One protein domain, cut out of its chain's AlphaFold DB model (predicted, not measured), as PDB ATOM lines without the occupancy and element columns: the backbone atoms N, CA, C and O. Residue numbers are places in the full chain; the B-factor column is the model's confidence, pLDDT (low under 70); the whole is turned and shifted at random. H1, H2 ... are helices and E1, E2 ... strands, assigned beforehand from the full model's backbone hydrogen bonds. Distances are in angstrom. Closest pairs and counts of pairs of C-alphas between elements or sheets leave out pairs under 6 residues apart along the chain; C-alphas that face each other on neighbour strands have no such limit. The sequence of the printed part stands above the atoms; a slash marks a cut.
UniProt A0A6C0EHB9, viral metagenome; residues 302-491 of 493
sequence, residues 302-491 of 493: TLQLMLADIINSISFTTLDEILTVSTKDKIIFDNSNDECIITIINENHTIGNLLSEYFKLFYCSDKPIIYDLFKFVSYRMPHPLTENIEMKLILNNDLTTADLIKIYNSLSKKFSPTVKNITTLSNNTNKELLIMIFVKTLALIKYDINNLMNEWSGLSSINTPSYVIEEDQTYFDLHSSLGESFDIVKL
ATOM      1  N   THR A 302      92.125  94.680 126.031       97.00
ATOM      2  CA  THR A 302      91.909  94.198 124.656       97.00
ATOM      3  C   THR A 302      91.565  92.711 124.643       97.00
ATOM      4  O   THR A 302      90.677  92.300 123.897       97.00
ATOM      5  N   LEU A 303      92.202  91.897 125.493       96.94
ATOM      6  CA  LEU A 303      91.841  90.484 125.616       96.94
ATOM      7  C   LEU A 303      90.403  90.318 126.125       96.94
ATOM      8  O   LEU A 303      89.652  89.498 125.595       96.94
ATOM      9  N   GLN A 304      90.003  91.123 127.113       95.25
ATOM     10  CA  GLN A 304      88.631  91.153 127.626       95.25
ATOM     11  C   GLN A 304      87.619  91.495 126.520       95.25
ATOM     12  O   GLN A 304      86.581  90.835 126.425       95.25
ATOM     13  N   LEU A 305      87.933  92.479 125.665       94.94
ATOM     14  CA  LEU A 305      87.114  92.861 124.509       94.94
ATOM     15  C   LEU A 305      86.953  91.703 123.525       94.94
ATOM     16  O   LEU A 305      85.831  91.383 123.151       94.94
ATOM     17  N   MET A 306      88.046  91.028 123.158       95.25
ATOM     18  CA  MET A 306      87.990  89.886 122.236       95.25
ATOM     19  C   MET A 306      87.077  88.772 122.770       95.25
ATOM     20  O   MET A 306      86.283  88.197 122.026       95.25
ATOM     21  N   LEU A 307      87.127  88.489 124.076       95.12
ATOM     22  CA  LEU A 307      86.219  87.519 124.696       95.12
ATOM     23  C   LEU A 307      84.775  88.023 124.742       95.12
ATOM     24  O   LEU A 307      83.856  87.242 124.498       95.12
ATOM     25  N   ALA A 308      84.555  89.309 125.027       94.00
ATOM     26  CA  ALA A 308      83.225  89.909 125.001       94.00
ATOM     27  C   ALA A 308      82.601  89.828 123.596       94.00
ATOM     28  O   ALA A 308      81.432  89.458 123.485       94.00
ATOM     29  N   ASP A 309      83.379  90.062 122.539       93.88
ATOM     30  CA  ASP A 309      82.942  89.948 121.141       93.88
ATOM     31  C   ASP A 309      82.446  88.520 120.817       93.88
ATOM     32  O   ASP A 309      81.438  88.322 120.126       93.88
ATOM     33  N   ILE A 310      83.117  87.501 121.366       94.62
ATOM     34  CA  ILE A 310      82.731  86.088 121.231       94.62
ATOM     35  C   ILE A 310      81.473  85.782 122.058       94.62
ATOM     36  O   ILE A 310      80.526  85.203 121.529       94.62
ATOM     37  N   ILE A 311      81.416  86.194 123.330       93.06
ATOM     38  CA  ILE A 311      80.254  85.944 124.205       93.06
ATOM     39  C   ILE A 311      78.987  86.583 123.619       93.06
ATOM     40  O   ILE A 311      77.963  85.915 123.507       93.06
ATOM     41  N   ASN A 312      79.062  87.837 123.162       91.88
ATOM     42  CA  ASN A 312      77.932  88.568 122.568       91.88
ATOM     43  C   ASN A 312      77.468  88.010 121.205       91.88
ATOM     44  O   ASN A 312      76.449  88.447 120.646       91.88
ATOM     45  N   SER A 313      78.199  87.033 120.664       91.62
ATOM     46  CA  SER A 313      77.815  86.269 119.477       91.62
ATOM     47  C   SER A 313      76.950  85.044 119.802       91.62
ATOM     48  O   SER A 313      76.520  84.349 118.881       91.62
ATOM     49  N   ILE A 314      76.657  84.790 121.080       92.06
ATOM     50  CA  ILE A 314      75.818  83.687 121.555       92.06
ATOM     51  C   ILE A 314      74.694  84.270 122.407       92.06
ATOM     52  O   ILE A 314      74.932  85.094 123.284       92.06
ATOM     53  N   SER A 315      73.460  83.834 122.168       89.25
ATOM     54  CA  SER A 315      72.319  84.226 122.990       89.25
ATOM     55  C   SER A 315      71.487  83.024 123.403       89.25
ATOM     56  O   SER A 315      71.229  82.115 122.612       89.25
ATOM     57  N   PHE A 316      71.041  83.065 124.653       88.44
ATOM     58  CA  PHE A 316      70.161  82.078 125.257       88.44
ATOM     59  C   PHE A 316      68.782  82.703 125.431       88.44
ATOM     60  O   PHE A 316      68.651  83.786 126.002       88.44
ATOM     61  N   THR A 317      67.753  82.024 124.945       87.56
ATOM     62  CA  THR A 317      66.354  82.392 125.166       87.56
ATOM     63  C   THR A 317      65.628  81.232 125.831       87.56
ATOM     64  O   THR A 317      66.070  80.084 125.795       87.56
ATOM     65  N   THR A 318      64.524  81.519 126.508       85.94
ATOM     66  CA  THR A 318      63.689  80.481 127.117       85.94
ATOM     67  C   THR A 318      62.258  80.687 126.658       85.94
ATOM     68  O   THR A 318      61.671  81.737 126.906       85.94
ATOM     69  N   LEU A 319      61.719  79.687 125.969       83.88
ATOM     70  CA  LEU A 319      60.353  79.641 125.456       83.88
ATOM     71  C   LEU A 319      59.697  78.397 126.040       83.88
ATOM     72  O   LEU A 319      60.267  77.314 125.946       83.88
ATOM     73  N   ASP A 320      58.548  78.558 126.698       83.38
ATOM     74  CA  ASP A 320      57.818  77.460 127.349       83.38
ATOM     75  C   ASP A 320      58.697  76.587 128.270       83.38
ATOM     76  O   ASP A 320      58.590  75.363 128.288       83.38
ATOM     77  N   GLU A 321      59.593  77.231 129.034       83.50
ATOM     78  CA  GLU A 321      60.548  76.580 129.953       83.50
ATOM     79  C   GLU A 321      61.593  75.682 129.257       83.50
ATOM     80  O   GLU A 321      62.297  74.911 129.917       83.50
ATOM     81  N   ILE A 322      61.732  75.806 127.934       82.69
ATOM     82  CA  ILE A 322      62.749  75.140 127.119       82.69
ATOM     83  C   ILE A 322      63.834  76.155 126.763       82.69
ATOM     84  O   ILE A 322      63.558  77.239 126.240       82.69
ATOM     85  N   LEU A 323      65.086  75.802 127.054       85.69
ATOM     86  CA  LEU A 323      66.242  76.601 126.666       85.69
ATOM     87  C   LEU A 323      66.436  76.500 125.153       85.69
ATOM     88  O   LEU A 323      66.462  75.410 124.597       85.69
ATOM     89  N   THR A 324      66.587  77.635 124.484       84.50
ATOM     90  CA  THR A 324      66.965  77.704 123.073       84.50
ATOM     91  C   THR A 324      68.227  78.541 122.951       84.50
ATOM     92  O   THR A 324      68.380  79.564 123.620       84.50
ATOM     93  N   VAL A 325      69.149  78.098 122.099       86.31
ATOM     94  CA  VAL A 325      70.427  78.773 121.877       86.31
ATOM     95  C   VAL A 325      70.521  79.200 120.427       86.31
ATOM     96  O   VAL A 325      70.333  78.388 119.521       86.31
ATOM     97  N   SER A 326      70.847  80.468 120.206       85.69
ATOM     98  CA  SER A 326      71.130  81.003 118.880       85.69
ATOM     99  C   SER A 326      72.535  81.581 118.831       85.69
ATOM    100  O   SER A 326      72.970  82.296 119.733       85.69
ATOM    101  N   THR A 327      73.239  81.277 117.748       86.94
ATOM    102  CA  THR A 327      74.598  81.747 117.483       86.94
ATOM    103  C   THR A 327      74.557  82.703 116.302       86.94
ATOM    104  O   THR A 327      73.899  82.421 115.300       86.94
ATOM    105  N   LYS A 328      75.235  83.841 116.423       84.75
ATOM    106  CA  LYS A 328      75.442  84.784 115.320       84.75
ATOM    107  C   LYS A 328      76.602  84.322 114.446       84.75
ATOM    108  O   LYS A 328      77.418  83.498 114.846       84.75
ATOM    109  N   ASP A 329      76.743  84.961 113.295       82.44
ATOM    110  CA  ASP A 329      77.677  84.563 112.246       82.44
ATOM    111  C   ASP A 329      79.176  84.577 112.617       82.44
ATOM    112  O   ASP A 329      79.973  84.135 111.792       82.44
ATOM    113  N   LYS A 330      79.596  85.102 113.784       90.12
ATOM    114  CA  LYS A 330      80.991  84.989 114.270       90.12
ATOM    115  C   LYS A 330      81.316  83.569 114.739       90.12
ATOM    116  O   LYS A 330      82.486  83.199 114.715       90.12
ATOM    117  N   ILE A 331      80.319  82.786 115.158       92.38
ATOM    118  CA  ILE A 331      80.534  81.445 115.705       92.38
ATOM    119  C   ILE A 331      79.636  80.432 115.008       92.38
ATOM    120  O   ILE A 331      78.419  80.598 114.935       92.38
ATOM    121  N   ILE A 332      80.248  79.349 114.541       91.12
ATOM    122  CA  ILE A 332      79.561  78.224 113.912       91.12
ATOM    123  C   ILE A 332      79.809  76.989 114.775       91.12
ATOM    124  O   ILE A 332      80.947  76.690 115.129       91.12
ATOM    125  N   PHE A 333      78.728  76.301 115.136       89.50
ATOM    126  CA  PHE A 333      78.769  75.073 115.926       89.50
ATOM    127  C   PHE A 333      78.276  73.900 115.092       89.50
ATOM    128  O   PHE A 333      77.064  73.784 114.848       89.50
ATOM    129  N   ASP A 334      79.208  73.009 114.777       86.88
ATOM    130  CA  ASP A 334      78.961  71.753 114.088       86.88
ATOM    131  C   ASP A 334      79.139  70.591 115.070       86.88
ATOM    132  O   ASP A 334      80.103  70.534 115.836       86.88
ATOM    133  N   ASN A 335      78.169  69.678 115.091       79.81
ATOM    134  CA  ASN A 335      78.183  68.502 115.957       79.81
ATOM    135  C   ASN A 335      77.899  67.259 115.109       79.81
ATOM    136  O   ASN A 335      76.843  67.169 114.477       79.81
ATOM    137  N   SER A 336      78.832  66.312 115.103       73.69
ATOM    138  CA  SER A 336      78.758  65.085 114.311       73.69
ATOM    139  C   SER A 336      79.447  63.938 115.043       73.69
ATOM    140  O   SER A 336      80.623  64.058 115.361       73.69
ATOM    141  N   ASN A 337      78.746  62.815 115.251       62.06
ATOM    142  CA  ASN A 337      79.298  61.545 115.758       62.06
ATOM    143  C   ASN A 337      80.304  61.713 116.923       62.06
ATOM    144  O   ASN A 337      81.450  61.287 116.811       62.06
ATOM    145  N   ASP A 338      79.864  62.362 118.008       71.12
ATOM    146  CA  ASP A 338      80.619  62.640 119.252       71.12
ATOM    147  C   ASP A 338      81.764  63.666 119.150       71.12
ATOM    148  O   ASP A 338      82.433  63.974 120.141       71.12
ATOM    149  N   GLU A 339      81.955  64.250 117.969       83.44
ATOM    150  CA  GLU A 339      82.868  65.357 117.719       83.44
ATOM    151  C   GLU A 339      82.093  66.669 117.582       83.44
ATOM    152  O   GLU A 339      81.193  66.805 116.749       83.44
ATOM    153  N   CYS A 340      82.498  67.664 118.367       88.00
ATOM    154  CA  CYS A 340      82.033  69.030 118.210       88.00
ATOM    155  C   CYS A 340      83.154  69.923 117.694       88.00
ATOM    156  O   CYS A 340      84.249  69.960 118.263       88.00
ATOM    157  N   ILE A 341      82.848  70.659 116.630       92.62
ATOM    158  CA  ILE A 341      83.716  71.676 116.057       92.62
ATOM    159  C   ILE A 341      83.075  73.041 116.303       92.62
ATOM    160  O   ILE A 341      81.934  73.294 115.911       92.62
ATOM    161  N   ILE A 342      83.825  73.918 116.966       94.12
ATOM    162  CA  ILE A 342      83.466  75.319 117.183       94.12
ATOM    163  C   ILE A 342      84.369  76.163 116.294       94.12
ATOM    164  O   ILE A 342      85.564  76.294 116.568       94.12
ATOM    165  N   THR A 343      83.803  76.743 115.244       94.88
ATOM    166  CA  THR A 343      84.520  77.661 114.357       94.88
ATOM    167  C   THR A 343      84.283  79.089 114.817       94.88
ATOM    168  O   THR A 343      83.133  79.522 114.905       94.88
ATOM    169  N   ILE A 344      85.355  79.830 115.092       95.44
ATOM    170  CA  ILE A 344      85.308  81.239 115.495       95.44
ATOM    171  C   ILE A 344      85.964  82.078 114.399       95.44
ATOM    172  O   ILE A 344      87.131  81.870 114.057       95.44
ATOM    173  N   ILE A 345      85.185  83.001 113.838       94.38
ATOM    174  CA  ILE A 345      85.564  83.836 112.697       94.38
ATOM    175  C   ILE A 345      86.287  85.105 113.159       94.38
ATOM    176  O   ILE A 345      85.903  85.721 114.162       94.38
ATOM    177  N   ASN A 346      87.292  85.511 112.380       92.81
ATOM    178  CA  ASN A 346      88.211  86.622 112.651       92.81
ATOM    179  C   ASN A 346      88.892  86.489 114.014       92.81
ATOM    180  O   ASN A 346      88.929  87.432 114.800       92.81
ATOM    181  N   GLU A 347      89.376  85.286 114.305       93.69
ATOM    182  CA  GLU A 347      90.186  84.986 115.480       93.69
ATOM    183  C   GLU A 347      91.371  84.116 115.077       93.69
ATOM    184  O   GLU A 347      91.337  83.386 114.084       93.69
ATOM    185  N   ASN A 348      92.439  84.183 115.866       92.88
ATOM    186  CA  ASN A 348      93.689  83.497 115.565       92.88
ATOM    187  C   ASN A 348      94.199  82.685 116.765       92.88
ATOM    188  O   ASN A 348      93.504  82.452 117.758       92.88
ATOM    189  N   HIS A 349      95.447  82.227 116.673       94.31
ATOM    190  CA  HIS A 349      96.071  81.400 117.702       94.31
ATOM    191  C   HIS A 349      96.103  82.029 119.108       94.31
ATOM    192  O   HIS A 349      96.295  81.272 120.054       94.31
ATOM    193  N   THR A 350      95.936  83.351 119.273       95.25
ATOM    194  CA  THR A 350      95.823  83.995 120.596       95.25
ATOM    195  C   THR A 350      94.636  83.406 121.365       95.25
ATOM    196  O   THR A 350      94.823  82.737 122.378       95.25
ATOM    197  N   ILE A 351      93.423  83.569 120.826       96.25
ATOM    198  CA  ILE A 351      92.188  83.061 121.434       96.25
ATOM    199  C   ILE A 351      92.133  81.535 121.383       96.25
ATOM    200  O   ILE A 351      91.754  80.906 122.369       96.25
ATOM    201  N   GLY A 352      92.565  80.920 120.278       95.88
ATOM    202  CA  GLY A 352      92.550  79.461 120.142       95.88
ATOM    203  C   GLY A 352      93.395  78.747 121.201       95.88
ATOM    204  O   GLY A 352      92.925  77.788 121.815       95.88
ATOM    205  N   ASN A 353      94.610  79.243 121.468       95.81
ATOM    206  CA  ASN A 353      95.470  78.670 122.505       95.81
ATOM    207  C   ASN A 353      94.900  78.909 123.905       95.81
ATOM    208  O   ASN A 353      94.872  77.982 124.710       95.81
ATOM    209  N   LEU A 354      94.409  80.125 124.174       96.56
ATOM    210  CA  LEU A 354      93.790  80.481 125.451       96.56
ATOM    211  C   LEU A 354      92.608  79.576 125.783       96.56
ATOM    212  O   LEU A 354      92.588  78.951 126.839       96.56
ATOM    213  N   LEU A 355      91.663  79.442 124.855       96.19
ATOM    214  CA  LEU A 355      90.508  78.577 125.042       96.19
ATOM    215  C   LEU A 355      90.935  77.123 125.212       96.19
ATOM    216  O   LEU A 355      90.515  76.481 126.170       96.19
ATOM    217  N   SER A 356      91.795  76.602 124.331       94.56
ATOM    218  CA  SER A 356      92.225  75.205 124.419       94.56
ATOM    219  C   SER A 356      92.894  74.875 125.752       94.56
ATOM    220  O   SER A 356      92.685  73.768 126.246       94.56
ATOM    221  N   GLU A 357      93.705  75.773 126.311       92.25
ATOM    222  CA  GLU A 357      94.390  75.550 127.588       92.25
ATOM    223  C   GLU A 357      93.398  75.565 128.755       92.25
ATOM    224  O   GLU A 357      93.365  74.623 129.542       92.25
ATOM    225  N   TYR A 358      92.490  76.543 128.801       92.31
ATOM    226  CA  TYR A 358      91.443  76.595 129.827       92.31
ATOM    227  C   TYR A 358      90.476  75.409 129.759       92.31
ATOM    228  O   TYR A 358      90.100  74.850 130.789       92.31
ATOM    229  N   PHE A 359      90.104  74.967 128.556       92.81
ATOM    230  CA  PHE A 359      89.299  73.759 128.395       92.81
ATOM    231  C   PHE A 359      90.018  72.513 128.926       92.81
ATOM    232  O   PHE A 359      89.374  71.671 129.549       92.81
ATOM    233  N   LYS A 360      91.334  72.392 128.707       90.31
ATOM    234  CA  LYS A 360      92.133  71.296 129.275       90.31
ATOM    235  C   LYS A 360      92.131  71.354 130.800       90.31
ATOM    236  O   LYS A 360      91.685  70.405 131.439       90.31
ATOM    237  N   LEU A 361      92.492  72.499 131.372       87.75
ATOM    238  CA  LEU A 361      92.522  72.703 132.824       87.75
ATOM    239  C   LEU A 361      91.187  72.356 133.501       87.75
ATOM    240  O   LEU A 361      91.154  71.688 134.536       87.75
ATOM    241  N   PHE A 362      90.069  72.775 132.909       87.44
ATOM    242  CA  PHE A 362      88.754  72.572 133.511       87.44
ATOM    243  C   PHE A 362      88.137  71.209 133.262       87.44
ATOM    244  O   PHE A 362      87.386  70.739 134.123       87.44
ATOM    245  N   TYR A 363      88.401  70.617 132.095       88.50
ATOM    246  CA  TYR A 363      87.563  69.540 131.580       88.50
ATOM    247  C   TYR A 363      88.297  68.325 131.014       88.50
ATOM    248  O   TYR A 363      87.631  67.368 130.622       88.50
ATOM    249  N   CYS A 364      89.626  68.373 130.903       84.69
ATOM    250  CA  CYS A 364      90.408  67.361 130.191       84.69
ATOM    251  C   CYS A 364      91.798  67.201 130.827       84.69
ATOM    252  O   CYS A 364      92.719  67.961 130.527       84.69
ATOM    253  N   SER A 365      91.961  66.208 131.701       69.62
ATOM    254  CA  SER A 365      93.249  65.750 132.258       69.62
ATOM    255  C   SER A 365      93.017  64.536 133.173       69.62
ATOM    256  O   SER A 365      91.878  64.115 133.348       69.62
ATOM    257  N   ASP A 366      94.076  64.009 133.804       67.81
ATOM    258  CA  ASP A 366      93.956  62.996 134.867       67.81
ATOM    259  C   ASP A 366      93.202  63.530 136.107       67.81
ATOM    260  O   ASP A 366      92.627  62.755 136.873       67.81
ATOM    261  N   LYS A 367      93.218  64.858 136.327       74.50
ATOM    262  CA  LYS A 367      92.558  65.557 137.445       74.50
ATOM    263  C   LYS A 367      92.015  66.927 137.004       74.50
ATOM    264  O   LYS A 367      92.592  67.963 137.343       74.50
ATOM    265  N   PRO A 368      90.908  66.964 136.249       80.88
ATOM    266  CA  PRO A 368      90.324  68.215 135.793       80.88
ATOM    267  C   PRO A 368      89.707  68.979 136.963       80.88
ATOM    268  O   PRO A 368      89.131  68.392 137.880       80.88
ATOM    269  N   ILE A 369      89.788  70.307 136.902       79.56
ATOM    270  CA  ILE A 369      89.336  71.186 137.987       79.56
ATOM    271  C   ILE A 369      87.813  71.108 138.203       79.56
ATOM    272  O   ILE A 369      87.338  71.259 139.330       79.56
ATOM    273  N   ILE A 370      87.033  70.908 137.131       80.00
ATOM    274  CA  ILE A 370      85.564  70.917 137.195       80.00
ATOM    275  C   ILE A 370      84.993  69.505 137.041       80.00
ATOM    276  O   ILE A 370      84.411  68.976 137.984       80.00
ATOM    277  N   TYR A 371      85.108  68.922 135.846       77.94
ATOM    278  CA  TYR A 371      84.577  67.596 135.510       77.94
ATOM    279  C   TYR A 371      85.441  66.966 134.425       77.94
ATOM    280  O   TYR A 371      85.817  67.668 133.497       77.94
ATOM    281  N   ASP A 372      85.679  65.659 134.469       84.06
ATOM    282  CA  ASP A 372      86.291  64.940 133.347       84.06
ATOM    283  C   ASP A 372      85.270  64.752 132.223       84.06
ATOM    284  O   ASP A 372      84.504  63.788 132.200       84.06
ATOM    285  N   LEU A 373      85.178  65.757 131.348       84.69
ATOM    286  CA  LEU A 373      84.140  65.833 130.328       84.69
ATOM    287  C   LEU A 373      84.662  65.489 128.932       84.69
ATOM    288  O   LEU A 373      83.947  64.889 128.126       84.69
ATOM    289  N   PHE A 374      85.889  65.898 128.620       88.81
ATOM    290  CA  PHE A 374      86.456  65.743 127.288       88.81
ATOM    291  C   PHE A 374      87.672  64.838 127.334       88.81
ATOM    292  O   PHE A 374      88.620  65.082 128.071       88.81
ATOM    293  N   LYS A 375      87.691  63.850 126.441       89.56
ATOM    294  CA  LYS A 375      88.884  63.044 126.177       89.56
ATOM    295  C   LYS A 375      89.965  63.858 125.475       89.56
ATOM    296  O   LYS A 375      91.155  63.589 125.615       89.56
ATOM    297  N   PHE A 376      89.541  64.795 124.630       89.75
ATOM    298  CA  PHE A 376      90.449  65.554 123.792       89.75
ATOM    299  C   PHE A 376      89.890  66.936 123.485       89.75
ATOM    300  O   PHE A 376      88.749  67.079 123.040       89.75
ATOM    301  N   VAL A 377      90.747  67.942 123.668       93.25
ATOM    302  CA  VAL A 377      90.498  69.322 123.263       93.25
ATOM    303  C   VAL A 377      91.709  69.850 122.508       93.25
ATOM    304  O   VAL A 377      92.842  69.807 122.997       93.25
ATOM    305  N   SER A 378      91.469  70.375 121.312       94.06
ATOM    306  CA  SER A 378      92.492  71.046 120.513       94.06
ATOM    307  C   SER A 378      91.890  72.159 119.675       94.06
ATOM    308  O   SER A 378      90.672  72.260 119.538       94.06
ATOM    309  N   TYR A 379      92.753  72.970 119.079       95.38
ATOM    310  CA  TYR A 379      92.353  73.947 118.085       95.38
ATOM    311  C   TYR A 379      93.298  73.895 116.886       95.38
ATOM    312  O   TYR A 379      94.455  73.480 117.001       95.38
ATOM    313  N   ARG A 380      92.812  74.344 115.732       94.94
ATOM    314  CA  ARG A 380      93.622  74.561 114.531       94.94
ATOM    315  C   ARG A 380      93.190  75.834 113.817       94.94
ATOM    316  O   ARG A 380      92.057  76.278 113.964       94.94
ATOM    317  N   MET A 381      94.094  76.387 113.019       94.31
ATOM    318  CA  MET A 381      93.784  77.429 112.042       94.31
ATOM    319  C   MET A 381      93.825  76.749 110.665       94.31
ATOM    320  O   MET A 381      94.918  76.403 110.214       94.31
ATOM    321  N   PRO A 382      92.674  76.441 110.038       90.38
ATOM    322  CA  PRO A 382      92.615  75.579 108.858       90.38
ATOM    323  C   PRO A 382      93.341  76.179 107.651       90.38
ATOM    324  O   PRO A 382      93.846  75.430 106.816       90.38
ATOM    325  N   HIS A 383      93.426  77.509 107.564       87.31
ATOM    326  CA  HIS A 383      94.100  78.194 106.471       87.31
ATOM    327  C   HIS A 383      94.968  79.363 106.978       87.31
ATOM    328  O   HIS A 383      94.477  80.174 107.760       87.31
ATOM    329  N   PRO A 384      96.232  79.508 106.524       83.38
ATOM    330  CA  PRO A 384      97.163  80.514 107.052       83.38
ATOM    331  C   PRO A 384      96.759  81.969 106.790       83.38
ATOM    332  O   PRO A 384      97.121  82.849 107.560       83.38
ATOM    333  N   LEU A 385      96.051  82.224 105.683       84.50
ATOM    334  CA  LEU A 385      95.703  83.583 105.232       84.50
ATOM    335  C   LEU A 385      94.312  84.048 105.683       84.50
ATOM    336  O   LEU A 385      93.905  85.152 105.341       84.50
ATOM    337  N   THR A 386      93.556  83.202 106.383       86.38
ATOM    338  CA  THR A 386      92.230  83.571 106.896       86.38
ATOM    339  C   THR A 386      92.217  83.370 108.396       86.38
ATOM    340  O   THR A 386      92.469  82.259 108.866       86.38
ATOM    341  N   GLU A 387      91.892  84.417 109.140       89.25
ATOM    342  CA  GLU A 387      91.823  84.364 110.597       89.25
ATOM    343  C   GLU A 387      90.544  83.660 111.052       89.25
ATOM    344  O   GLU A 387      89.584  84.292 111.463       89.25
ATOM    345  N   ASN A 388      90.505  82.336 110.955       93.12
ATOM    346  CA  ASN A 388      89.440  81.525 111.532       93.12
ATOM    347  C   ASN A 388      90.084  80.425 112.362       93.12
ATOM    348  O   ASN A 388      91.013  79.771 111.892       93.12
ATOM    349  N   ILE A 389      89.578  80.174 113.564       95.31
ATOM    350  CA  ILE A 389      90.008  79.029 114.371       95.31
ATOM    351  C   ILE A 389      88.890  78.004 114.465       95.31
ATOM    352  O   ILE A 389      87.725  78.356 114.604       95.31
ATOM    353  N   GLU A 390      89.264  76.733 114.421       95.50
ATOM    354  CA  GLU A 390      88.375  75.599 114.650       95.50
ATOM    355  C   GLU A 390      88.829  74.894 115.922       95.50
ATOM    356  O   GLU A 390      89.936  74.349 115.974       95.50
ATOM    357  N   MET A 391      87.992  74.909 116.953       95.44
ATOM    358  CA  MET A 391      88.210  74.122 118.160       95.44
ATOM    359  C   MET A 391      87.491  72.789 118.045       95.44
ATOM    360  O   MET A 391      86.288  72.756 117.808       95.44
ATOM    361  N   LYS A 392      88.225  71.703 118.260       94.12
ATOM    362  CA  LYS A 392      87.717  70.336 118.231       94.12
ATOM    363  C   LYS A 392      87.617  69.799 119.654       94.12
ATOM    364  O   LYS A 392      88.631  69.720 120.355       94.12
ATOM    365  N   LEU A 393      86.405  69.417 120.045       92.38
ATOM    366  CA  LEU A 393      86.056  68.851 121.346       92.38
ATOM    367  C   LEU A 393      85.526  67.428 121.145       92.38
ATOM    368  O   LEU A 393      84.598  67.221 120.362       92.38
ATOM    369  N   ILE A 394      86.104  66.456 121.852       89.94
ATOM    370  CA  ILE A 394      85.645  65.059 121.851       89.94
ATOM    371  C   ILE A 394      85.274  64.678 123.280       89.94
ATOM    372  O   ILE A 394      86.114  64.768 124.182       89.94
ATOM    373  N   LEU A 395      84.024  64.262 123.481       86.38
ATOM    374  CA  LEU A 395      83.518  63.833 124.786       86.38
ATOM    375  C   LEU A 395      84.251  62.583 125.287       86.38
ATOM    376  O   LEU A 395      84.750  61.776 124.501       86.38
ATOM    377  N   ASN A 396      84.346  62.435 126.607       84.62
ATOM    378  CA  ASN A 396      84.895  61.224 127.200       84.62
ATOM    379  C   ASN A 396      83.923  60.041 127.012       84.62
ATOM    380  O   ASN A 396      82.725  60.157 127.262       84.62
ATOM    381  N   ASN A 397      84.455  58.897 126.574       81.12
ATOM    382  CA  ASN A 397      83.687  57.681 126.306       81.12
ATOM    383  C   ASN A 397      83.095  57.066 127.584       81.12
ATOM    384  O   ASN A 397      82.116  56.327 127.503       81.12
ATOM    385  N   ASP A 398      83.688  57.359 128.743       80.88
ATOM    386  CA  ASP A 398      83.268  56.806 130.034       80.88
ATOM    387  C   ASP A 398      82.042  57.531 130.624       80.88
ATOM    388  O   ASP A 398      81.460  57.085 131.617       80.88
ATOM    389  N   LEU A 399      81.613  58.641 130.015       79.62
ATOM    390  CA  LEU A 399      80.460  59.413 130.471       79.62
ATOM    391  C   LEU A 399      79.150  58.724 130.110       79.62
ATOM    392  O   LEU A 399      78.831  58.503 128.941       79.62
ATOM    393  N   THR A 400      78.319  58.470 131.120       82.06
ATOM    394  CA  THR A 400      76.981  57.936 130.872       82.06
ATOM    395  C   THR A 400      76.021  59.040 130.423       82.06
ATOM    396  O   THR A 400      76.130  60.207 130.808       82.06
ATOM    397  N   THR A 401      74.985  58.663 129.671       83.19
ATOM    398  CA  THR A 401      73.863  59.551 129.312       83.19
ATOM    399  C   THR A 401      73.235  60.212 130.548       83.19
ATOM    400  O   THR A 401      72.825  61.369 130.502       83.19
ATOM    401  N   ALA A 402      73.192  59.501 131.681       83.81
ATOM    402  CA  ALA A 402      72.675  60.035 132.936       83.81
ATOM    403  C   ALA A 402      73.555  61.160 133.502       83.81
ATOM    404  O   ALA A 402      73.026  62.119 134.066       83.81
ATOM    405  N   ASP A 403      74.875  61.076 133.343       82.00
ATOM    406  CA  ASP A 403      75.798  62.112 133.812       82.00
ATOM    407  C   ASP A 403      75.688  63.373 132.960       82.00
ATOM    408  O   ASP A 403      75.545  64.468 133.506       82.00
ATOM    409  N   LEU A 404      75.602  63.226 131.636       82.56
ATOM    410  CA  LEU A 404      75.353  64.344 130.723       82.56
ATOM    411  C   LEU A 404      74.018  65.060 131.021       82.56
ATOM    412  O   LEU A 404      73.975  66.291 131.029       82.56
ATOM    413  N   ILE A 405      72.948  64.322 131.358       85.56
ATOM    414  CA  ILE A 405      71.660  64.906 131.789       85.56
ATOM    415  C   ILE A 405      71.811  65.697 133.093       85.56
ATOM    416  O   ILE A 405      71.269  66.801 133.210       85.56
ATOM    417  N   LYS A 406      72.535  65.162 134.088       85.31
ATOM    418  CA  LYS A 406      72.782  65.872 135.357       85.31
ATOM    419  C   LYS A 406      73.536  67.176 135.109       85.31
ATOM    420  O   LYS A 406      73.138  68.212 135.641       85.31
ATOM    421  N   ILE A 407      74.589  67.129 134.288       84.00
ATOM    422  CA  ILE A 407      75.397  68.305 133.949       84.00
ATOM    423  C   ILE A 407      74.524  69.336 133.232       84.00
ATOM    424  O   ILE A 407      74.479  70.482 133.682       84.00
ATOM    425  N   TYR A 408      73.767  68.931 132.206       87.56
ATOM    426  CA  TYR A 408      72.847  69.820 131.493       87.56
ATOM    427  C   TYR A 408      71.868  70.505 132.447       87.56
ATOM    428  O   TYR A 408      71.826  71.729 132.487       87.56
ATOM    429  N   ASN A 409      71.146  69.738 133.270       86.38
ATOM    430  CA  ASN A 409      70.149  70.277 134.202       86.38
ATOM    431  C   ASN A 409      70.757  71.221 135.249       86.38
ATOM    432  O   ASN A 409      70.091  72.144 135.719       86.38
ATOM    433  N   SER A 410      72.014  70.988 135.639       85.12
ATOM    434  CA  SER A 410      72.729  71.876 136.557       85.12
ATOM    435  C   SER A 410      73.147  73.190 135.891       85.12
ATOM    436  O   SER A 410      73.075  74.244 136.520       85.12
ATOM    437  N   LEU A 411      73.576  73.133 134.625       84.94
ATOM    438  CA  LEU A 411      74.069  74.287 133.882       84.94
ATOM    439  C   LEU A 411      72.923  75.138 133.345       84.94
ATOM    440  O   LEU A 411      72.960  76.351 133.522       84.94
ATOM    441  N   SER A 412      71.892  74.528 132.762       87.12
ATOM    442  CA  SER A 412      70.769  75.239 132.141       87.12
ATOM    443  C   SER A 412      70.081  76.196 133.112       87.12
ATOM    444  O   SER A 412      69.811  77.338 132.755       87.12
ATOM    445  N   LYS A 413      69.931  75.795 134.380       85.38
ATOM    446  CA  LYS A 413      69.393  76.644 135.456       85.38
ATOM    447  C   LYS A 413      70.242  77.870 135.779       85.38
ATOM    448  O   LYS A 413      69.701  78.856 136.271       85.38
ATOM    449  N   LYS A 414      71.555  77.823 135.526       85.56
ATOM    450  CA  LYS A 414      72.439  78.990 135.682       85.56
ATOM    451  C   LYS A 414      72.259  79.998 134.549       85.56
ATOM    452  O   LYS A 414      72.434  81.186 134.779       85.56
ATOM    453  N   PHE A 415      71.915  79.533 133.348       84.38
ATOM    454  CA  PHE A 415      71.626  80.401 132.203       84.38
ATOM    455  C   PHE A 415      70.203  80.954 132.247       84.38
ATOM    456  O   PHE A 415      69.980  82.108 131.893       84.38
ATOM    457  N   SER A 416      69.243  80.144 132.690       85.12
ATOM    458  CA  SER A 416      67.850  80.543 132.834       85.12
ATOM    459  C   SER A 416      67.187  79.756 133.972       85.12
ATOM    460  O   SER A 416      66.961  78.548 133.842       85.12
ATOM    461  N   PRO A 417      66.858  80.411 135.105       83.69
ATOM    462  CA  PRO A 417      66.293  79.741 136.280       83.69
ATOM    463  C   PRO A 417      64.949  79.042 136.037       83.69
ATOM    464  O   PRO A 417      64.570  78.168 136.814       83.69
ATOM    465  N   THR A 418      64.221  79.428 134.984       85.88
ATOM    466  CA  THR A 418      62.888  78.906 134.649       85.88
ATOM    467  C   THR A 418      62.926  77.648 133.779       85.88
ATOM    468  O   THR A 418      61.875  77.074 133.507       85.88
ATOM    469  N   VAL A 419      64.107  77.193 133.345       87.94
ATOM    470  CA  VAL A 419      64.235  76.009 132.482       87.94
ATOM    471  C   VAL A 419      63.865  74.733 133.236       87.94
ATOM    472  O   VAL A 419      64.361  74.460 134.336       87.94
ATOM    473  N   LYS A 420      63.011  73.908 132.618       89.00
ATOM    474  CA  LYS A 420      62.645  72.587 133.138       89.00
ATOM    475  C   LYS A 420      63.798  71.598 132.998       89.00
ATOM    476  O   LYS A 420      64.542  71.598 132.021       89.00
ATOM    477  N   ASN A 421      63.903  70.697 133.974       88.56
ATOM    478  CA  ASN A 421      64.835  69.581 133.878       88.56
ATOM    479  C   ASN A 421      64.435  68.655 132.723       88.56
ATOM    480  O   ASN A 421      63.273  68.261 132.613       88.56
ATOM    481  N   ILE A 422      65.417  68.233 131.937       87.94
ATOM    482  CA  ILE A 422      65.253  67.192 130.926       87.94
ATOM    483  C   ILE A 422      65.450  65.802 131.538       87.94
ATOM    484  O   ILE A 422      66.161  65.631 132.534       87.94
ATOM    485  N   THR A 423      64.845  64.801 130.903       86.12
ATOM    486  CA  THR A 423      64.992  63.375 131.244       86.12
ATOM    487  C   THR A 423      65.636  62.555 130.124       86.12
ATOM    488  O   THR A 423      66.053  61.426 130.366       86.12
ATOM    489  N   THR A 424      65.749  63.113 128.916       85.06
ATOM    490  CA  THR A 424      66.340  62.474 127.734       85.06
ATOM    491  C   THR A 424      67.281  63.443 127.017       85.06
ATOM    492  O   THR A 424      67.066  64.653 127.034       85.06
ATOM    493  N   LEU A 425      68.332  62.912 126.387       80.31
ATOM    494  CA  LEU A 425      69.254  63.683 125.549       80.31
ATOM    495  C   LEU A 425      68.840  63.575 124.083       80.31
ATOM    496  O   LEU A 425      68.622  62.482 123.565       80.31
ATOM    497  N   SER A 426      68.763  64.723 123.419       82.12
ATOM    498  CA  SER A 426      68.636  64.828 121.965       82.12
ATOM    499  C   SER A 426      69.909  65.434 121.364       82.12
ATOM    500  O   SER A 426      70.728  66.011 122.082       82.12
ATOM    501  N   ASN A 427      70.066  65.376 120.038       76.75
ATOM    502  CA  ASN A 427      71.185  66.050 119.361       76.75
ATOM    503  C   ASN A 427      71.210  67.565 119.635       76.75
ATOM    504  O   ASN A 427      72.287  68.137 119.802       76.75
ATOM    505  N   ASN A 428      70.038  68.201 119.743       79.75
ATOM    506  CA  ASN A 428      69.933  69.617 120.103       79.75
ATOM    507  C   ASN A 428      70.417  69.858 121.533       79.75
ATOM    508  O   ASN A 428      71.239  70.738 121.761       79.75
ATOM    509  N   THR A 429      70.011  69.004 122.470       82.06
ATOM    510  CA  THR A 429      70.450  69.065 123.869       82.06
ATOM    511  C   THR A 429      71.969  68.927 124.009       82.06
ATOM    512  O   THR A 429      72.582  69.654 124.788       82.06
ATOM    513  N   ASN A 430      72.599  68.034 123.235       81.50
ATOM    514  CA  ASN A 430      74.061  67.903 123.204       81.50
ATOM    515  C   ASN A 430      74.730  69.185 122.700       81.50
ATOM    516  O   ASN A 430      75.696  69.659 123.297       81.50
ATOM    517  N   LYS A 431      74.199  69.777 121.623       84.69
ATOM    518  CA  LYS A 431      74.699  71.050 121.092       84.69
ATOM    519  C   LYS A 431      74.560  72.178 122.121       84.69
ATOM    520  O   LYS A 431      75.522  72.897 122.365       84.69
ATOM    521  N   GLU A 432      73.402  72.307 122.758       87.50
ATOM    522  CA  GLU A 432      73.146  73.293 123.816       87.50
ATOM    523  C   GLU A 432      74.087  73.114 125.012       87.50
ATOM    524  O   GLU A 432      74.644  74.097 125.496       87.50
ATOM    525  N   LEU A 433      74.304  71.871 125.459       86.06
ATOM    526  CA  LEU A 433      75.241  71.547 126.535       86.06
ATOM    527  C   LEU A 433      76.642  72.075 126.223       86.06
ATOM    528  O   LEU A 433      77.237  72.778 127.039       86.06
ATOM    529  N   LEU A 434      77.150  71.765 125.031       88.19
ATOM    530  CA  LEU A 434      78.482  72.171 124.590       88.19
ATOM    531  C   LEU A 434      78.606  73.692 124.465       88.19
ATOM    532  O   LEU A 434      79.619  74.252 124.883       88.19
ATOM    533  N   ILE A 435      77.566  74.373 123.974       90.38
ATOM    534  CA  ILE A 435      77.543  75.841 123.922       90.38
ATOM    535  C   ILE A 435      77.528  76.440 125.337       90.38
ATOM    536  O   ILE A 435      78.274  77.380 125.607       90.38
ATOM    537  N   MET A 436      76.740  75.889 126.266       89.31
ATOM    538  CA  MET A 436      76.733  76.331 127.667       89.31
ATOM    539  C   MET A 436      78.102  76.159 128.328       89.31
ATOM    540  O   MET A 436      78.552  77.051 129.044       89.31
ATOM    541  N   ILE A 437      78.779  75.034 128.084       90.19
ATOM    542  CA  ILE A 437      80.141  74.804 128.578       90.19
ATOM    543  C   ILE A 437      81.098  75.823 127.970       90.19
ATOM    544  O   ILE A 437      81.855  76.440 128.706       90.19
ATOM    545  N   PHE A 438      81.025  76.054 126.660       92.69
ATOM    546  CA  PHE A 438      81.856  77.043 125.979       92.69
ATOM    547  C   PHE A 438      81.685  78.454 126.553       92.69
ATOM    548  O   PHE A 438      82.676  79.102 126.890       92.69
ATOM    549  N   VAL A 439      80.445  78.905 126.752       92.19
ATOM    550  CA  VAL A 439      80.163  80.215 127.362       92.19
ATOM    551  C   VAL A 439      80.608  80.260 128.821       92.19
ATOM    552  O   VAL A 439      81.169  81.265 129.256       92.19
ATOM    553  N   LYS A 440      80.441  79.166 129.572       89.56
ATOM    554  CA  LYS A 440      80.967  79.064 130.936       89.56
ATOM    555  C   LYS A 440      82.495  79.185 130.954       89.56
ATOM    556  O   LYS A 440      83.011  79.932 131.776       89.56
ATOM    557  N   THR A 441      83.215  78.524 130.046       92.50
ATOM    558  CA  THR A 441      84.677  78.657 129.925       92.50
ATOM    559  C   THR A 441      85.080  80.098 129.635       92.50
ATOM    560  O   THR A 441      85.974  80.623 130.291       92.50
ATOM    561  N   LEU A 442      84.401  80.767 128.697       93.88
ATOM    562  CA  LEU A 442      84.647  82.178 128.386       93.88
ATOM    563  C   LEU A 442      84.434  83.084 129.607       93.88
ATOM    564  O   LEU A 442      85.258  83.958 129.870       93.88
ATOM    565  N   ALA A 443      83.364  82.856 130.372       91.12
ATOM    566  CA  ALA A 443      83.081  83.607 131.594       91.12
ATOM    567  C   ALA A 443      84.152  83.389 132.678       91.12
ATOM    568  O   ALA A 443      84.518  84.335 133.371       91.12
ATOM    569  N   LEU A 444      84.695  82.172 132.793       89.62
ATOM    570  CA  LEU A 444      85.792  81.853 133.713       89.62
ATOM    571  C   LEU A 444      87.099  82.550 133.317       89.62
ATOM    572  O   LEU A 444      87.740  83.173 134.156       89.62
ATOM    573  N   ILE A 445      87.462  82.521 132.032       93.31
ATOM    574  CA  ILE A 445      88.640  83.248 131.526       93.31
ATOM    575  C   ILE A 445      88.487  84.751 131.791       93.31
ATOM    576  O   ILE A 445      89.424  85.420 132.223       93.31
ATOM    577  N   LYS A 446      87.289  85.291 131.552       92.19
ATOM    578  CA  LYS A 446      86.981  86.698 131.806       92.19
ATOM    579  C   LYS A 446      87.096  87.067 133.285       92.19
ATOM    580  O   LYS A 446      87.564  88.159 133.590       92.19
ATOM    581  N   TYR A 447      86.698  86.174 134.188       90.25
ATOM    582  CA  TYR A 447      86.872  86.366 135.627       90.25
ATOM    583  C   TYR A 447      88.357  86.505 136.003       90.25
ATOM    584  O   TYR A 447      88.722  87.465 136.681       90.25
ATOM    585  N   ASP A 448      89.231  85.638 135.481       89.94
ATOM    586  CA  ASP A 448      90.680  85.747 135.710       89.94
ATOM    587  C   ASP A 448      91.272  87.036 135.131       89.94
ATOM    588  O   ASP A 448      92.097  87.683 135.772       89.94
ATOM    589  N   ILE A 449      90.830  87.439 133.936       93.19
ATOM    590  CA  ILE A 449      91.241  88.706 133.312       93.19
ATOM    591  C   ILE A 449      90.824  89.896 134.175       93.19
ATOM    592  O   ILE A 449      91.616  90.814 134.361       93.19
ATOM    593  N   ASN A 450      89.612  89.880 134.735       91.88
ATOM    594  CA  ASN A 450      89.145  90.941 135.625       91.88
ATOM    595  C   ASN A 450      89.978  91.001 136.910       91.88
ATOM    596  O   ASN A 450      90.340  92.090 137.345       91.88
ATOM    597  N   ASN A 451      90.321  89.852 137.495       91.19
ATOM    598  CA  ASN A 451      91.192  89.798 138.670       91.19
ATOM    599  C   ASN A 451      92.589  90.342 138.356       91.19
ATOM    600  O   ASN A 451      93.089  91.192 139.090       91.19
ATOM    601  N   LEU A 452      93.178  89.922 137.232       92.25
ATOM    602  CA  LEU A 452      94.456  90.438 136.743       92.25
ATOM    603  C   LEU A 452      94.421  91.955 136.551       92.25
ATOM    604  O   LEU A 452      95.340  92.658 136.963       92.25
ATOM    605  N   MET A 453      93.361  92.449 135.912       93.19
ATOM    606  CA  MET A 453      93.171  93.867 135.639       93.19
ATOM    607  C   MET A 453      93.039  94.660 136.940       93.19
ATOM    608  O   MET A 453      93.711  95.671 137.090       93.19
ATOM    609  N   ASN A 454      92.261  94.171 137.911       92.69
ATOM    610  CA  ASN A 454      92.106  94.807 139.222       92.69
ATOM    611  C   ASN A 454      93.426  94.854 140.007       92.69
ATOM    612  O   ASN A 454      93.753  95.887 140.594       92.69
ATOM    613  N   GLU A 455      94.201  93.762 140.009       92.62
ATOM    614  CA  GLU A 455      95.537  93.745 140.617       92.62
ATOM    615  C   GLU A 455      96.472  94.751 139.936       92.62
ATOM    616  O   GLU A 455      97.166  95.515 140.610       92.62
ATOM    617  N   TRP A 456      96.457  94.793 138.600       94.69
ATOM    618  CA  TRP A 456      97.274  95.721 137.827       94.69
ATOM    619  C   TRP A 456      96.889  97.185 138.067       94.69
ATOM    620  O   TRP A 456      97.764  98.028 138.277       94.69
ATOM    621  N   SER A 457      95.594  97.491 138.096       94.56
ATOM    622  CA  SER A 457      95.065  98.815 138.429       94.56
ATOM    623  C   SER A 457      95.459  99.252 139.836       94.56
ATOM    624  O   SER A 457      95.836 100.405 140.032       94.56
ATOM    625  N   GLY A 458      95.452  98.330 140.805       93.06
ATOM    626  CA  GLY A 458      95.912  98.603 142.167       93.06
ATOM    627  C   GLY A 458      97.399  98.970 142.257       93.06
ATOM    628  O   GLY A 458      97.773  99.755 143.126       93.06
ATOM    629  N   LEU A 459      98.238  98.441 141.361       92.62
ATOM    630  CA  LEU A 459      99.679  98.720 141.320       92.62
ATOM    631  C   LEU A 459     100.026  99.974 140.506       92.62
ATOM    632  O   LEU A 459     100.828 100.791 140.949       92.62
ATOM    633  N   SER A 460      99.426 100.124 139.325       92.75
ATOM    634  CA  SER A 460      99.756 101.180 138.353       92.75
ATOM    635  C   SER A 460      98.914 102.451 138.501       92.75
ATOM    636  O   SER A 460      99.263 103.487 137.943       92.75
ATOM    637  N   SER A 461      97.798 102.392 139.236       93.25
ATOM    638  CA  SER A 461      96.764 103.442 139.292       93.25
ATOM    639  C   SER A 461      96.063 103.734 137.950       93.25
ATOM    640  O   SER A 461      95.367 104.743 137.827       93.25
ATOM    641  N   ILE A 462      96.204 102.854 136.951       94.56
ATOM    642  CA  ILE A 462      95.543 102.963 135.643       94.56
ATOM    643  C   ILE A 462      94.225 102.188 135.669       94.56
ATOM    644  O   ILE A 462      94.203 101.000 135.982       94.56
ATOM    645  N   ASN A 463      93.126 102.857 135.310       94.56
ATOM    646  CA  ASN A 463      91.769 102.286 135.356       94.56
ATOM    647  C   ASN A 463      91.013 102.387 134.025       94.56
ATOM    648  O   ASN A 463      89.850 102.001 133.934       94.56
ATOM    649  N   THR A 464      91.634 102.961 132.997       93.88
ATOM    650  CA  THR A 464      90.992 103.198 131.704       93.88
ATOM    651  C   THR A 464      91.955 102.879 130.572       93.88
ATOM    652  O   THR A 464      93.144 103.184 130.694       93.88
ATOM    653  N   PRO A 465      91.462 102.307 129.463       95.31
ATOM    654  CA  PRO A 465      92.290 102.054 128.296       95.31
ATOM    655  C   PRO A 465      92.697 103.359 127.598       95.31
ATOM    656  O   PRO A 465      92.033 104.394 127.725       95.31
ATOM    657  N   SER A 466      93.781 103.315 126.822       94.88
ATOM    658  CA  SER A 466      94.287 104.474 126.068       94.88
ATOM    659  C   SER A 466      93.377 104.895 124.905       94.88
ATOM    660  O   SER A 466      93.458 106.032 124.433       94.88
ATOM    661  N   TYR A 467      92.469 104.020 124.476       95.50
ATOM    662  CA  TYR A 467      91.482 104.242 123.422       95.50
ATOM    663  C   TYR A 467      90.055 104.141 123.977       95.50
ATOM    664  O   TYR A 467      89.806 103.556 125.028       95.50
ATOM    665  N   VAL A 468      89.100 104.743 123.274       95.25
ATOM    666  CA  VAL A 468      87.685 104.757 123.660       95.25
ATOM    667  C   VAL A 468      86.996 103.492 123.170       95.25
ATOM    668  O   VAL A 468      87.246 103.038 122.057       95.25
ATOM    669  N   ILE A 469      86.092 102.951 123.979       94.69
ATOM    670  CA  ILE A 469      85.177 101.882 123.577       94.69
ATOM    671  C   ILE A 469      83.788 102.481 123.397       94.69
ATOM    672  O   ILE A 469      83.323 103.224 124.259       94.69
ATOM    673  N   GLU A 470      83.151 102.197 122.262       93.12
ATOM    674  CA  GLU A 470      81.799 102.692 121.978       93.12
ATOM    675  C   GLU A 470      80.695 101.826 122.597       93.12
ATOM    676  O   GLU A 470      79.569 102.295 122.756       93.12
ATOM    677  N   GLU A 471      80.992 100.566 122.913       93.12
ATOM    678  CA  GLU A 471      80.061  99.683 123.609       93.12
ATOM    679  C   GLU A 471      79.833 100.118 125.068       93.12
ATOM    680  O   GLU A 471      80.744 100.598 125.742       93.12
ATOM    681  N   ASP A 472      78.610  99.925 125.568       90.69
ATOM    682  CA  ASP A 472      78.261 100.205 126.962       90.69
ATOM    683  C   ASP A 472      78.648  99.057 127.915       90.69
ATOM    684  O   ASP A 472      79.066  97.974 127.502       90.69
ATOM    685  N   GLN A 473      78.468  99.276 129.219       86.25
ATOM    686  CA  GLN A 473      78.805  98.288 130.247       86.25
ATOM    687  C   GLN A 473      78.007  96.975 130.115       86.25
ATOM    688  O   GLN A 473      78.525  95.908 130.441       86.25
ATOM    689  N   THR A 474      76.785  97.006 129.568       87.38
ATOM    690  CA  THR A 474      75.961  95.791 129.412       87.38
ATOM    691  C   THR A 474      76.587  94.802 128.430       87.38
ATOM    692  O   THR A 474      76.447  93.589 128.606       87.38
ATOM    693  N   TYR A 475      77.365  95.305 127.466       88.06
ATOM    694  CA  TYR A 475      78.176  94.490 126.564       88.06
ATOM    695  C   TYR A 475      79.192  93.622 127.320       88.06
ATOM    696  O   TYR A 475      79.481  92.486 126.929       88.06
ATOM    697  N   PHE A 476      79.720  94.137 128.430       85.44
ATOM    698  CA  PHE A 476      80.690  93.451 129.273       85.44
ATOM    699  C   PHE A 476      80.035  92.629 130.379       85.44
ATOM    700  O   PHE A 476      80.618  91.642 130.816       85.44
ATOM    701  N   ASP A 477      78.833  92.950 130.823       84.88
ATOM    702  CA  ASP A 477      78.254  92.233 131.961       84.88
ATOM    703  C   ASP A 477      77.583  90.910 131.558       84.88
ATOM    704  O   ASP A 477      77.294  90.071 132.419       84.88
ATOM    705  N   LEU A 478      77.394  90.668 130.254       83.00
ATOM    706  CA  LEU A 478      76.752  89.462 129.733       83.00
ATOM    707  C   LEU A 478      77.437  88.177 130.244       83.00
ATOM    708  O   LEU A 478      78.617  87.930 129.992       83.00
ATOM    709  N   HIS A 479      76.662  87.350 130.957       81.44
ATOM    710  CA  HIS A 479      77.073  86.070 131.557       81.44
ATOM    711  C   HIS A 479      78.238  86.133 132.568       81.44
ATOM    712  O   HIS A 479      78.782  85.091 132.935       81.44
ATOM    713  N   SER A 480      78.591  87.320 133.067       76.94
ATOM    714  CA  SER A 480      79.678  87.530 134.042       76.94
ATOM    715  C   SER A 480      79.546  86.668 135.309       76.94
ATOM    716  O   SER A 480      80.517  86.037 135.731       76.94
ATOM    717  N   SER A 481      78.331  86.535 135.846       76.44
ATOM    718  CA  SER A 481      78.035  85.748 137.055       76.44
ATOM    719  C   SER A 481      78.343  84.248 136.939       76.44
ATOM    720  O   SER A 481      78.458  83.553 137.948       76.44
ATOM    721  N   LEU A 482      78.512  83.714 135.722       76.12
ATOM    722  CA  LEU A 482      78.882  82.309 135.522       76.12
ATOM    723  C   LEU A 482      80.333  82.011 135.930       76.12
ATOM    724  O   LEU A 482      80.643  80.846 136.203       76.12
ATOM    725  N   GLY A 483      81.199  83.032 135.957       62.81
ATOM    726  CA  GLY A 483      82.616  82.913 136.305       62.81
ATOM    727  C   GLY A 483      82.918  83.036 137.804       62.81
ATOM    728  O   GLY A 483      83.883  82.450 138.280       62.81
ATOM    729  N   GLU A 484      82.065  83.721 138.572       60.91
ATOM    730  CA  GLU A 484      82.339  84.136 139.964       60.91
ATOM    731  C   GLU A 484      82.507  82.983 140.969       60.91
ATOM    732  O   GLU A 484      83.050  83.176 142.055       60.91
ATOM    733  N   SER A 485      82.051  81.770 140.639       52.56
ATOM    734  CA  SER A 485      82.096  80.623 141.557       52.56
ATOM    735  C   SER A 485      83.362  79.766 141.441       52.56
ATOM    736  O   SER A 485      83.370  78.653 141.971       52.56
ATOM    737  N   PHE A 486      84.382  80.201 140.699       51.94
ATOM    738  CA  PHE A 486      85.581  79.410 140.411       51.94
ATOM    739  C   PHE A 486      86.841  80.246 140.609       51.94
ATOM    740  O   PHE A 486      87.240  81.031 139.759       51.94
ATOM    741  N   ASP A 487      87.480  80.039 141.753       49.75
ATOM    742  CA  ASP A 487      88.766  80.640 142.078       49.75
ATOM    743  C   ASP A 487      89.893  79.683 141.653       49.75
ATOM    744  O   ASP A 487      90.285  78.795 142.414       49.75
ATOM    745  N   ILE A 488      90.391  79.828 140.416       48.03
ATOM    746  CA  ILE A 488      91.483  78.994 139.871       48.03
ATOM    747  C   ILE A 488      92.737  79.063 140.755       48.03
ATOM    748  O   ILE A 488      93.467  78.083 140.881       48.03
ATOM    749  N   VAL A 489      92.954  80.189 141.438       43.16
ATOM    750  CA  VAL A 489      94.085  80.431 142.349       43.16
ATOM    751  C   VAL A 489      94.134  79.419 143.490       43.16
ATOM    752  O   VAL A 489      95.207  79.012 143.917       43.16
ATOM    753  N   LYS A 490      92.978  78.988 144.002       44.06
ATOM    754  CA  LYS A 490      92.917  77.962 145.056       44.06
ATOM    755  C   LYS A 490      93.119  76.544 144.533       44.06
ATOM    756  O   LYS A 490      93.293  75.646 145.346       44.06
ATOM    757  N   LEU A 491      93.043  76.356 143.220       39.91
ATOM    758  CA  LEU A 491      93.033  75.052 142.554       39.91
ATOM    759  C   LEU A 491      94.360  74.764 141.832       39.91
ATOM    760  O   LEU A 491      94.630  73.612 141.519       39.91
TER     761      LEU A 491
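This is residues 302 to 491 of the 493 residues of a protein of viral metagenome (UniProt A0A6C0EHB9). A twisted wall of four antiparallel strands, E3, E4, E6 and E5, is covered on one face by H2 and by the first part of the long helix H4, and its other face has no named helix. H4 crosses slantwise over E3 and E4 and runs on past the sheet as the backbone of the longest direction, with residues 455 to 461 sticking out at its far end; the hairpin E1 and E2 and helix H3 pack on its first part, and H1 runs back along it further on. The 190 printed residues include five named helices and six named strands, in the order H1 E1 E2 E3 E4 H2 E5 E6 H3 H4 H5, and the class is mixed, helices and strands. The whole is compact, with a radius of gyration of the C-alphas of 17.0 A and spans of 52 by 41 by 34 A.

The sheet holds E3, residues 331 to 336, 16.5 A long; E4, residues 339 to 345, 19.3 A; E6, residues 388 to 395, 22.9 A; and E5, residues 374 to 380, 17.1 A. H2, residues 349 to 363, is 20.1 A long. H4, residues 427 to 460, runs 49.1 A from C-alpha 427 at (71.185, 66.050, 119.361) to C-alpha 460 at (99.756, 101.180, 138.353). E1, residues 314 to 319, is 16.5 A long and E2, residues 322 to 327, is 16.6 A. H3, residues 401 to 415, is 21.2 A long. H1, residues 302 to 311, is 14.3 A long and begins at C-alpha 302, (91.909, 94.198, 124.656). H5, residues 473 to 477, is 6.3 A long.

The sheet runs E3, E4, E6, E5, with E3 and E5 as edge strands, and is twisted, its C-alphas up to 4.5 A off the best plane. E3 and E4 form a hairpin, with N 332 and O 343 at 2.9 A. E4 and E6 are antiparallel, with N 342 and O 391 at 2.9 A. E5 and E6 form a hairpin, with N 392 and O 378 at 2.8 A. H2 and H4 lie on the same face, giving two layers, helices over one face of a sheet. H2 is on the sheet at a height of 8.7 A, over E5 and only just over E6, where 3 of its C-alphas fall; it runs along the strands, at 2 degrees to E5 on the local plane. E4, H2 and E5 form a split strand-helix-strand unit, two strands running the same way with E6 between them, and its crossover is right-handed. H4 is on the sheet at a height of 8.9 A, over E3 and E4, slantwise at 50 degrees to E4 on the local plane. H4 is the hub, touching three helices, and the packing is only just mostly crossed, 1 of the 3 pairs being at a shallow tilt. Its residues 441 to 445 touch H2, closest at the C-alphas of Phe 359 and Thr 441, 6.9 A, and the two are about perpendicular at 73 degrees, only just beyond steep. Its residues 433 to 436 touch H3, closest at the C-alphas of Tyr 408 and Leu 433, 5.8 A, at a steep tilt of 50 degrees, the same way. Its residues 439 to 449 touch H1, closest at the C-alphas of Gln 304 and Lys 446, 6.3 A, at a shallow tilt of 21 degrees, opposite ways. The hairpin E1 and E2, with N 317 and O 324 at 2.9 A, comes closest to H4 at the C-alphas of Val 325 and Glu 432, 6.4 A. H5 is close to H1 but not clearly touching, at the C-alphas of Ala 308 and Phe 476, 6.1 A, and apart from H4. In H1, H2, H4 and H5 every O i to N i+4 pair is within hydrogen-bond range; in H3, 9 of 11 are.

The two C-alphas farthest apart, those of Thr 424 and Ser 461, are 52.3 A from each other. The printed part has no cut. The links H3 to H4 and H4 to H5 are long. Mean pLDDT of the printed part is 86.5; residues 337, 365 to 366 and 483 to 491 are under 70.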